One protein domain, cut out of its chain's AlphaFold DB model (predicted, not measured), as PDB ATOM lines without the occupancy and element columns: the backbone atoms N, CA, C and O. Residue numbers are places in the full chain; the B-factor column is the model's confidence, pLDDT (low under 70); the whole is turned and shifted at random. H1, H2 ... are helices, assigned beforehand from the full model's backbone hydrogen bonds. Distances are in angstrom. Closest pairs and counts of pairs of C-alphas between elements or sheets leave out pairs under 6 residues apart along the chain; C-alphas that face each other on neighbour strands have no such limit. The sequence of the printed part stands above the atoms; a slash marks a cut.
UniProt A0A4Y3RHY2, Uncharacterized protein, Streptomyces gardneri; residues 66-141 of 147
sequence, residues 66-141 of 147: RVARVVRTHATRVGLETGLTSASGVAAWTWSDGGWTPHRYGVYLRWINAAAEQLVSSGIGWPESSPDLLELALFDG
ATOM      1  N   ARG A  66     -45.558 -13.622 -51.022       94.81
ATOM      2  CA  ARG A  66     -44.647 -14.251 -51.989       94.81
ATOM      3  C   ARG A  66     -43.348 -14.621 -51.294       94.81
ATOM      4  O   ARG A  66     -43.001 -15.799 -51.273       94.81
ATOM      5  N   VAL A  67     -42.727 -13.651 -50.623       95.94
ATOM      6  CA  VAL A  67     -41.497 -13.873 -49.851       95.94
ATOM      7  C   VAL A  67     -41.716 -14.959 -48.794       95.94
ATOM      8  O   VAL A  67     -40.966 -15.931 -48.736       95.94
ATOM      9  N   ALA A  68     -42.798 -14.872 -48.012       96.25
ATOM     10  CA  ALA A  68     -43.106 -15.852 -46.973       96.25
ATOM     11  C   ALA A  68     -43.239 -17.279 -47.525       96.25
ATOM     12  O   ALA A  68     -42.778 -18.226 -46.892       96.25
ATOM     13  N   ARG A  69     -43.840 -17.458 -48.706       95.12
ATOM     14  CA  ARG A  69     -43.967 -18.779 -49.338       95.12
ATOM     15  C   ARG A  69     -42.619 -19.338 -49.784       95.12
ATOM     16  O   ARG A  69     -42.368 -20.514 -49.536       95.12
ATOM     17  N   VAL A  70     -41.749 -18.516 -50.370       94.06
ATOM     18  CA  VAL A  70     -40.398 -18.948 -50.768       94.06
ATOM     19  C   VAL A  70     -39.587 -19.375 -49.541       94.06
ATOM     20  O   VAL A  70     -39.055 -20.486 -49.500       94.06
ATOM     21  N   VAL A  71     -39.583 -18.554 -48.485       93.62
ATOM     22  CA  VAL A  71     -38.895 -18.872 -47.222       93.62
ATOM     23  C   VAL A  71     -39.491 -20.120 -46.559       93.62
ATOM     24  O   VAL A  71     -38.752 -20.951 -46.032       93.62
ATOM     25  N   ARG A  72     -40.817 -20.317 -46.626       95.31
ATOM     26  CA  ARG A  72     -41.486 -21.523 -46.113       95.31
ATOM     27  C   ARG A  72     -40.992 -22.791 -46.798       95.31
ATOM     28  O   ARG A  72     -40.687 -23.765 -46.108       95.31
ATOM     29  N   THR A  73     -40.939 -22.786 -48.128       93.75
ATOM     30  CA  THR A  73     -40.471 -23.933 -48.914       93.75
ATOM     31  C   THR A  73     -39.030 -24.269 -48.553       93.75
ATOM     32  O   THR A  73     -38.729 -25.422 -48.245       93.75
ATOM     33  N   HIS A  74     -38.165 -23.255 -48.479       91.62
ATOM     34  CA  HIS A  74     -36.771 -23.444 -48.091       91.62
ATOM     35  C   HIS A  74     -36.616 -24.018 -46.681       91.62
ATOM     36  O   HIS A  74     -35.960 -25.041 -46.497       91.62
ATOM     37  N   ALA A  75     -37.258 -23.394 -45.689       93.50
ATOM     38  CA  ALA A  75     -37.171 -23.814 -44.294       93.50
ATOM     39  C   ALA A  75     -37.707 -25.238 -44.087       93.50
ATOM     40  O   ALA A  75     -37.160 -25.996 -43.288       93.50
ATOM     41  N   THR A  76     -38.751 -25.615 -44.834       95.31
ATOM     42  CA  THR A  76     -39.269 -26.987 -44.842       95.31
ATOM     43  C   THR A  76     -38.209 -27.960 -45.345       95.31
ATOM     44  O   THR A  76     -37.904 -28.931 -44.659       95.31
ATOM     45  N   ARG A  77     -37.616 -27.683 -46.513       93.50
ATOM     46  CA  ARG A  77     -36.606 -28.546 -47.134       93.50
ATOM     47  C   ARG A  77     -35.381 -28.724 -46.236       93.50
ATOM     48  O   ARG A  77     -35.064 -29.849 -45.866       93.50
ATOM     49  N   VAL A  78     -34.747 -27.621 -45.838       92.12
ATOM     50  CA  VAL A  78     -33.536 -27.642 -44.997       92.12
ATOM     51  C   VAL A  78     -33.809 -28.322 -43.656       92.12
ATOM     52  O   VAL A  78     -33.004 -29.120 -43.181       92.12
ATOM     53  N   GLY A  79     -34.965 -28.055 -43.044       94.38
ATOM     54  CA  GLY A  79     -35.353 -28.722 -41.804       94.38
ATOM     55  C   GLY A  79     -35.492 -30.239 -41.970       94.38
ATOM     56  O   GLY A  79     -34.970 -30.991 -41.154       94.38
ATOM     57  N   LEU A  80     -36.122 -30.714 -43.046       95.19
ATOM     58  CA  LEU A  80     -36.231 -32.153 -43.309       95.19
ATOM     59  C   LEU A  80     -34.870 -32.802 -43.604       95.19
ATOM     60  O   LEU A  80     -34.581 -33.866 -43.062       95.19
ATOM     61  N   GLU A  81     -34.018 -32.156 -44.404       95.31
ATOM     62  CA  GLU A  81     -32.660 -32.633 -44.721       95.31
ATOM     63  C   GLU A  81     -31.767 -32.748 -43.479       95.31
ATOM     64  O   GLU A  81     -30.908 -33.622 -43.404       95.31
ATOM     65  N   THR A  82     -32.000 -31.900 -42.476       94.12
ATOM     66  CA  THR A  82     -31.290 -31.924 -41.186       94.12
ATOM     67  C   THR A  82     -31.926 -32.863 -40.154       94.12
ATOM     68  O   THR A  82     -31.469 -32.928 -39.014       94.12
ATOM     69  N   GLY A  83     -32.967 -33.612 -40.534       95.81
ATOM     70  CA  GLY A  83     -33.643 -34.580 -39.667       95.81
ATOM     71  C   GLY A  83     -34.722 -33.987 -38.753       95.81
ATOM     72  O   GLY A  83     -35.267 -34.700 -37.907       95.81
ATOM     73  N   LEU A  84     -35.083 -32.709 -38.911       95.75
ATOM     74  CA  LEU A  84     -36.171 -32.083 -38.163       95.75
ATOM     75  C   LEU A  84     -37.530 -32.489 -38.752       95.75
ATOM     76  O   LEU A  84     -38.079 -31.841 -39.642       95.75
ATOM     77  N   THR A  85     -38.123 -33.544 -38.201       95.00
ATOM     78  CA  THR A  85     -39.407 -34.103 -38.669       95.00
ATOM     79  C   THR A  85     -40.588 -33.128 -38.576       95.00
ATOM     80  O   THR A  85     -41.569 -33.274 -39.303       95.00
ATOM     81  N   SER A  86     -40.504 -32.102 -37.723       96.00
ATOM     82  CA  SER A  86     -41.529 -31.061 -37.560       96.00
ATOM     83  C   SER A  86     -41.349 -29.847 -38.483       96.00
ATOM     84  O   SER A  86     -42.159 -28.915 -38.418       96.00
ATOM     85  N   ALA A  87     -40.329 -29.844 -39.352       95.88
ATOM     86  CA  ALA A  87     -39.943 -28.695 -40.171       95.88
ATOM     87  C   ALA A  87     -41.106 -28.096 -40.969       95.88
ATOM     88  O   ALA A  87     -41.324 -26.888 -40.909       95.88
ATOM     89  N   SER A  88     -41.909 -28.926 -41.641       95.38
ATOM     90  CA  SER A  88     -43.059 -28.465 -42.432       95.38
ATOM     91  C   SER A  88     -44.078 -27.695 -41.588       95.38
ATOM     92  O   SER A  88     -44.573 -26.647 -42.004       95.38
ATOM     93  N   GLY A  89     -44.380 -28.188 -40.382       97.06
ATOM     94  CA  GLY A  89     -45.336 -27.552 -39.473       97.06
ATOM     95  C   GLY A  89     -44.799 -26.241 -38.898       97.06
ATOM     96  O   GLY A  89     -45.494 -25.223 -38.909       97.06
ATOM     97  N   VAL A  90     -43.534 -26.243 -38.462       94.75
ATOM     98  CA  VAL A  90     -42.856 -25.044 -37.946       94.75
ATOM     99  C   VAL A  90     -42.739 -23.977 -39.036       94.75
ATOM    100  O   VAL A  90     -43.045 -22.812 -38.782       94.75
ATOM    101  N   ALA A  91     -42.362 -24.357 -40.259       95.56
ATOM    102  CA  ALA A  91     -42.264 -23.445 -41.391       95.56
ATOM    103  C   ALA A  91     -43.639 -22.883 -41.780       95.56
ATOM    104  O   ALA A  91     -43.768 -21.672 -41.951       95.56
ATOM    105  N   ALA A  92     -44.680 -23.719 -41.869       96.12
ATOM    106  CA  ALA A  92     -46.035 -23.266 -42.186       96.12
ATOM    107  C   ALA A  92     -46.589 -22.283 -41.142       96.12
ATOM    108  O   ALA A  92     -47.242 -21.301 -41.501       96.12
ATOM    109  N   TRP A  93     -46.300 -22.518 -39.859       94.81
ATOM    110  CA  TRP A  93     -46.685 -21.612 -38.781       94.81
ATOM    111  C   TRP A  93     -45.886 -20.306 -38.814       94.81
ATOM    112  O   TRP A  93     -46.476 -19.231 -38.716       94.81
ATOM    113  N   THR A  94     -44.561 -20.380 -38.951       94.69
ATOM    114  CA  THR A  94     -43.668 -19.209 -38.902       94.69
ATOM    115  C   THR A  94     -43.896 -18.298 -40.104       94.69
ATOM    116  O   THR A  94     -44.056 -17.085 -39.957       94.69
ATOM    117  N   TRP A  95     -43.986 -18.905 -41.284       95.75
ATOM    118  CA  TRP A  95     -44.037 -18.243 -42.579       95.75
ATOM    119  C   TRP A  95     -45.422 -18.336 -43.203       95.75
ATOM    120  O   TRP A  95     -45.527 -18.613 -44.393       95.75
ATOM    121  N   SER A  96     -46.486 -18.157 -42.415       95.69
ATOM    122  CA  SER A  96     -47.879 -18.165 -42.885       95.69
ATOM    123  C   SER A  96     -48.125 -17.142 -44.005       95.69
ATOM    124  O   SER A  96     -47.335 -16.225 -44.195       95.69
ATOM    125  N   ASP A  97     -49.236 -17.264 -44.738       95.69
ATOM    126  CA  ASP A  97     -49.573 -16.370 -45.867       95.69
ATOM    127  C   ASP A  97     -49.879 -14.914 -45.443       95.69
ATOM    128  O   ASP A  97     -50.078 -14.038 -46.280       95.69
ATOM    129  N   GLY A  98     -49.921 -14.656 -44.137       93.69
ATOM    130  CA  GLY A  98     -50.166 -13.360 -43.527       93.69
ATOM    131  C   GLY A  98     -50.190 -13.476 -42.005       93.69
ATOM    132  O   GLY A  98     -49.743 -14.472 -41.434       93.69
ATOM    133  N   GLY A  99     -50.737 -12.460 -41.336       92.25
ATOM    134  CA  GLY A  99     -50.921 -12.457 -39.879       92.25
ATOM    135  C   GLY A  99     -49.621 -12.423 -39.065       92.25
ATOM    136  O   GLY A  99     -49.619 -12.845 -37.910       92.25
ATOM    137  N   TRP A 100     -48.510 -11.956 -39.644       95.50
ATOM    138  CA  TRP A 100     -47.219 -11.950 -38.957       95.50
ATOM    139  C   TRP A 100     -47.248 -11.030 -37.737       95.50
ATOM    140  O   TRP A 100     -47.553  -9.839 -37.819       95.50
ATOM    141  N   THR A 101     -46.923 -11.589 -36.578       95.00
ATOM    142  CA  THR A 101     -46.729 -10.813 -35.354       95.00
ATOM    143  C   THR A 101     -45.418 -10.026 -35.436       95.00
ATOM    144  O   THR A 101     -44.542 -10.388 -36.228       95.00
ATOM    145  N   PRO A 102     -45.209  -9.001 -34.587       95.81
ATOM    146  CA  PRO A 102     -43.917  -8.317 -34.509       95.81
ATOM    147  C   PRO A 102     -42.748  -9.279 -34.263       95.81
ATOM    148  O   PRO A 102     -41.663  -9.089 -34.800       95.81
ATOM    149  N   HIS A 103     -42.986 -10.360 -33.513       95.50
ATOM    150  CA  HIS A 103     -41.997 -11.416 -33.318       95.50
ATOM    151  C   HIS A 103     -41.633 -12.119 -34.635       95.50
ATOM    152  O   HIS A 103     -40.452 -12.214 -34.954       95.50
ATOM    153  N   ARG A 104     -42.624 -12.566 -35.423       96.56
ATOM    154  CA  ARG A 104     -42.377 -13.228 -36.720       96.56
ATOM    155  C   ARG A 104     -41.696 -12.297 -37.721       96.56
ATOM    156  O   ARG A 104     -40.780 -12.726 -38.411       96.56
ATOM    157  N   TYR A 105     -42.081 -11.022 -37.746       97.38
ATOM    158  CA  TYR A 105     -41.388 -10.021 -38.557       97.38
ATOM    159  C   TYR A 105     -39.928  -9.835 -38.109       97.38
ATOM    160  O   TYR A 105     -39.024  -9.827 -38.933       97.38
ATOM    161  N   GLY A 106     -39.655  -9.805 -36.802       96.94
ATOM    162  CA  GLY A 106     -38.279  -9.783 -36.297       96.94
ATOM    163  C   GLY A 106     -37.468 -11.041 -36.641       96.94
ATOM    164  O   GLY A 106     -36.274 -10.937 -36.903       96.94
ATOM    165  N   VAL A 107     -38.095 -12.225 -36.656       96.50
ATOM    166  CA  VAL A 107     -37.455 -13.473 -37.120       96.50
ATOM    167  C   VAL A 107     -37.092 -13.372 -38.602       96.50
ATOM    168  O   VAL A 107     -35.966 -13.708 -38.955       96.50
ATOM    169  N   TYR A 108     -37.997 -12.854 -39.439       97.06
ATOM    170  CA  TYR A 108     -37.724 -12.578 -40.852       97.06
ATOM    171  C   TYR A 108     -36.506 -11.667 -41.031       97.06
ATOM    172  O   TYR A 108     -35.562 -12.052 -41.715       97.06
ATOM    173  N   LEU A 109     -36.493 -10.505 -40.366       97.56
ATOM    174  CA  LEU A 109     -35.399  -9.540 -40.498       97.56
ATOM    175  C   LEU A 109     -34.053 -10.144 -40.098       97.56
ATOM    176  O   LEU A 109     -33.072  -9.974 -40.813       97.56
ATOM    177  N   ARG A 110     -33.989 -10.890 -38.989       96.12
ATOM    178  CA  ARG A 110     -32.741 -11.561 -38.599       96.12
ATOM    179  C   ARG A 110     -32.304 -12.598 -39.626       96.12
ATOM    180  O   ARG A 110     -31.128 -12.641 -39.963       96.12
ATOM    181  N   TRP A 111     -33.238 -13.411 -40.117       94.50
ATOM    182  CA  TRP A 111     -32.938 -14.449 -41.097       94.50
ATOM    183  C   TRP A 111     -32.387 -13.861 -42.400       94.50
ATOM    184  O   TRP A 111     -31.337 -14.298 -42.853       94.50
ATOM    185  N   ILE A 112     -33.046 -12.850 -42.975       94.56
ATOM    186  CA  ILE A 112     -32.635 -12.307 -44.276       94.56
ATOM    187  C   ILE A 112     -31.321 -11.524 -44.203       94.56
ATOM    188  O   ILE A 112     -30.517 -11.603 -45.125       94.56
ATOM    189  N   ASN A 113     -31.060 -10.826 -43.091       94.38
ATOM    190  CA  ASN A 113     -29.771 -10.164 -42.884       94.38
ATOM    191  C   ASN A 113     -28.644 -11.196 -42.742       94.38
ATOM    192  O   ASN A 113     -27.649 -11.095 -43.452       94.38
ATOM    193  N   ALA A 114     -28.837 -12.238 -41.926       92.88
ATOM    194  CA  ALA A 114     -27.850 -13.310 -41.789       92.88
ATOM    195  C   ALA A 114     -27.612 -14.059 -43.115       92.88
ATOM    196  O   ALA A 114     -26.478 -14.397 -43.446       92.88
ATOM    197  N   ALA A 115     -28.668 -14.290 -43.900       91.00
ATOM    198  CA  ALA A 115     -28.551 -14.899 -45.222       91.00
ATOM    199  C   ALA A 115     -27.745 -14.011 -46.186       91.00
ATOM    200  O   ALA A 115     -26.857 -14.510 -46.874       91.00
ATOM    201  N   ALA A 116     -27.997 -12.699 -46.205       91.38
ATOM    202  CA  ALA A 116     -27.228 -11.761 -47.020       91.38
ATOM    203  C   ALA A 116     -25.746 -11.709 -46.598       91.38
ATOM    204  O   ALA A 116     -24.866 -11.763 -47.453       91.38
ATOM    205  N   GLU A 117     -25.453 -11.685 -45.295       91.19
ATOM    206  CA  GLU A 117     -24.082 -11.748 -44.759       91.19
ATOM    207  C   GLU A 117     -23.357 -13.041 -45.165       91.19
ATOM    208  O   GLU A 117     -22.176 -13.023 -45.526       91.19
ATOM    209  N   GLN A 118     -24.068 -14.171 -45.161       90.00
ATOM    210  CA  GLN A 118     -23.522 -15.443 -45.620       90.00
ATOM    211  C   GLN A 118     -23.212 -15.426 -47.125       90.00
ATOM    212  O   GLN A 118     -22.171 -15.946 -47.531       90.00
ATOM    213  N   LEU A 119     -24.060 -14.802 -47.952       88.88
ATOM    214  CA  LEU A 119     -23.802 -14.650 -49.390       88.88
ATOM    215  C   LEU A 119     -22.564 -13.786 -49.651       88.88
ATOM    216  O   LEU A 119     -21.716 -14.188 -50.449       88.88
ATOM    217  N   VAL A 120     -22.400 -12.669 -48.933       89.44
ATOM    218  CA  VAL A 120     -21.174 -11.848 -48.995       89.44
ATOM    219  C   VAL A 120     -19.950 -12.697 -48.641       89.44
ATOM    220  O   VAL A 120     -18.967 -12.726 -49.380       89.44
ATOM    221  N   SER A 121     -20.043 -13.466 -47.555       88.75
ATOM    222  CA  SER A 121     -18.943 -14.306 -47.060       88.75
ATOM    223  C   SER A 121     -18.579 -15.460 -48.000       88.75
ATOM    224  O   SER A 121     -17.460 -15.965 -47.953       88.75
ATOM    225  N   SER A 122     -19.505 -15.891 -48.861       87.56
ATOM    226  CA  SER A 122     -19.286 -16.994 -49.805       87.56
ATOM    227  C   SER A 122     -18.431 -16.622 -51.024       87.56
ATOM    228  O   SER A 122     -18.028 -17.506 -51.777       87.56
ATOM    229  N   GLY A 123     -18.138 -15.332 -51.235       82.06
ATOM    230  CA  GLY A 123     -17.260 -14.871 -52.316       82.06
ATOM    231  C   GLY A 123     -17.878 -14.922 -53.718       82.06
ATOM    232  O   GLY A 123     -17.174 -14.709 -54.700       82.06
ATOM    233  N   ILE A 124     -19.190 -15.150 -53.834       82.56
ATOM    234  CA  ILE A 124     -19.914 -15.236 -55.119       82.56
ATOM    235  C   ILE A 124     -20.156 -13.873 -55.798       82.56
ATOM    236  O   ILE A 124     -20.944 -13.781 -56.737       82.56
ATOM    237  N   GLY A 125     -19.521 -12.800 -55.314       82.50
ATOM    238  CA  GLY A 125     -19.723 -11.437 -55.815       82.50
ATOM    239  C   GLY A 125     -21.032 -10.781 -55.358       82.50
ATOM    240  O   GLY A 125     -21.504  -9.856 -56.016       82.50
ATOM    241  N   TRP A 126     -21.636 -11.252 -54.258       85.56
ATOM    242  CA  TRP A 126     -22.837 -10.630 -53.695       85.56
ATOM    243  C   TRP A 126     -22.531  -9.216 -53.161       85.56
ATOM    244  O   TRP A 126     -21.543  -9.061 -52.438       85.56
ATOM    245  N   PRO A 127     -23.353  -8.192 -53.466       85.88
ATOM    246  CA  PRO A 127     -23.133  -6.836 -52.968       85.88
ATOM    247  C   PRO A 127     -23.178  -6.752 -51.437       85.88
ATOM    248  O   PRO A 127     -24.078  -7.296 -50.792       85.88
ATOM    249  N   GLU A 128     -22.229  -6.029 -50.842       80.31
ATOM    250  CA  GLU A 128     -22.214  -5.795 -49.397       80.31
ATOM    251  C   GLU A 128     -23.485  -5.067 -48.930       80.31
ATOM    252  O   GLU A 128     -24.051  -4.237 -49.643       80.31
ATOM    253  N   SER A 129     -23.928  -5.366 -47.704       72.88
ATOM    254  CA  SER A 129     -25.020  -4.646 -47.024       72.88
ATOM    255  C   SER A 129     -26.325  -4.522 -47.828       72.88
ATOM    256  O   SER A 129     -27.046  -3.536 -47.678       72.88
ATOM    257  N   SER A 130     -26.641  -5.523 -48.658       85.38
ATOM    258  CA  SER A 130     -27.793  -5.498 -49.577       85.38
ATOM    259  C   SER A 130     -28.815  -6.623 -49.311       85.38
ATOM    260  O   SER A 130     -29.055  -7.468 -50.180       85.38
ATOM    261  N   PRO A 131     -29.408  -6.710 -48.100       91.75
ATOM    262  CA  PRO A 131     -30.453  -7.696 -47.808       91.75
ATOM    263  C   PRO A 131     -31.765  -7.419 -48.566       91.75
ATOM    264  O   PRO A 131     -32.567  -8.327 -48.758       91.75
ATOM    265  N   ASP A 132     -31.969  -6.189 -49.033       93.31
ATOM    266  CA  ASP A 132     -33.072  -5.775 -49.902       93.31
ATOM    267  C   ASP A 132     -32.968  -6.365 -51.319       93.31
ATOM    268  O   ASP A 132     -33.985  -6.732 -51.903       93.31
ATOM    269  N   LEU A 133     -31.757  -6.549 -51.853       92.62
ATOM    270  CA  LEU A 133     -31.563  -7.276 -53.113       92.62
ATOM    271  C   LEU A 133     -31.911  -8.763 -52.975       92.62
ATOM    272  O   LEU A 133     -32.485  -9.348 -53.893       92.62
ATOM    273  N   LEU A 134     -31.606  -9.372 -51.823       92.31
ATOM    274  CA  LEU A 134     -32.001 -10.755 -51.546       92.31
ATOM    275  C   LEU A 134     -33.523 -10.855 -51.421       92.31
ATOM    276  O   LEU A 134     -34.132 -11.751 -51.997       92.31
ATOM    277  N   GLU A 135     -34.148  -9.911 -50.718       95.00
ATOM    278  CA  GLU A 135     -35.605  -9.805 -50.645       95.00
ATOM    279  C   GLU A 135     -36.245  -9.698 -52.028       95.00
ATOM    280  O   GLU A 135     -37.189 -10.435 -52.320       95.00
ATOM    281  N   LEU A 136     -35.726  -8.813 -52.883       94.38
ATOM    282  CA  LEU A 136     -36.218  -8.632 -54.243       94.38
ATOM    283  C   LEU A 136     -36.096  -9.932 -55.046       94.38
ATOM    284  O   LEU A 136     -37.057 -10.353 -55.687       94.38
ATOM    285  N   ALA A 137     -34.960 -10.623 -54.940       92.12
ATOM    286  CA  ALA A 137     -34.743 -11.897 -55.616       92.12
ATOM    287  C   ALA A 137     -35.723 -12.996 -55.150       92.12
ATOM    288  O   ALA A 137     -36.200 -13.790 -55.969       92.12
ATOM    289  N   LEU A 138     -36.064 -13.027 -53.855       92.62
ATOM    290  CA  LEU A 138     -37.094 -13.917 -53.302       92.62
ATOM    291  C   LEU A 138     -38.499 -13.531 -53.787       92.62
ATOM    292  O   LEU A 138     -39.314 -14.408 -54.076       92.62
ATOM    293  N   PHE A 139     -38.801 -12.235 -53.876       93.25
ATOM    294  CA  PHE A 139     -40.095 -11.733 -54.338       93.25
ATOM    295  C   PHE A 139     -40.353 -12.052 -55.819       93.25
ATOM    296  O   PHE A 139     -41.443 -12.522 -56.167       93.25
ATOM    297  N   ASP A 140     -39.345 -11.839 -56.667       90.75
ATOM    298  CA  ASP A 140     -39.404 -12.101 -58.109       90.75
ATOM    299  C   ASP A 140     -39.397 -13.601 -58.435       90.75
ATOM    300  O   ASP A 140     -39.676 -13.999 -59.567       90.75
ATOM    301  N   GLY A 141     -39.098 -14.456 -57.450       80.88
ATOM    302  CA  GLY A 141     -38.996 -15.904 -57.632       80.88
ATOM    303  C   GLY A 141     -37.815 -16.322 -58.512       80.88
ATOM    304  O   GLY A 141     -37.752 -17.470 -58.943       80.88
TER     305      GLY A 141
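AT A GLANCE: This is residues 66 to 141 of the 147 residues of an uncharacterized protein of Streptomyces gardneri (UniProt A0A4Y3RHY2). A short helical hairpin, H1 and H2 side by side, makes one part of this domain, and the longest helix, H3, runs from near the end of H2 away from that pair. Short H4 then folds back as a bridge from residues 112 to 116 of H3 to residues 66 to 70 of H1. The printed part has 76 residues with four named helices, H1 to H4 in chain order, and no named strand, so its class is all helix. It is compact, with a radius of gyration of the C-alphas of 13.0 A and spans of 34 by 28 by 22 A.

HOW THE PARTS SIT: Begin with H1, residues 66 to 81, and H2, residues 87 to 94: this hairpin touches closest at the C-alphas of Thr 76 and Ser 88, 4.7 A apart, at a shallow tilt of 29 degrees, opposite ways. Go on to H3, residues 102 to 121; it is close to H2 but not clearly touching, with the closest C-alphas, of Thr 94 and Arg 104, 6.5 A apart. H1 and H3 are near each other. Last comes H4, residues 131 to 139, which touches H3 at residues 112 to 116 alone, about perpendicular at 75 degrees; the closest C-alphas, of Ala 116 and Pro 131, are 5.2 A apart. H4 also touches H1, at residues 66 to 70 alone, about perpendicular at 88 degrees; the closest C-alphas, of Val 67 and Phe 139, are 5.2 A apart. H2 and H4 are apart. The helix packing is mostly crossed, but only just: 1 of 3 touching pairs is at a shallow tilt. In H1, H2, H3 and H4 every O i to N i+4 pair is within hydrogen-bond range.

IN THESE COORDINATES: Find C-alpha 66 at (-44.647, -14.251, -51.989); from there H1 runs 23.1 A to C-alpha 81. H2 covers 10.3 A, and H3 runs 28.6 A from C-alpha 102 at (-43.917, -8.317, -34.509). H4 runs 12.3 A to C-alpha 139 at (-40.095, -11.733, -54.338).

THE WHOLE: Look for the two C-alphas farthest apart at Gly 99 and Gly 123, 36.0 A. The printed part has no cut and no long link; H1 to H2 is tight. No printed residue is under 70 in pLDDT.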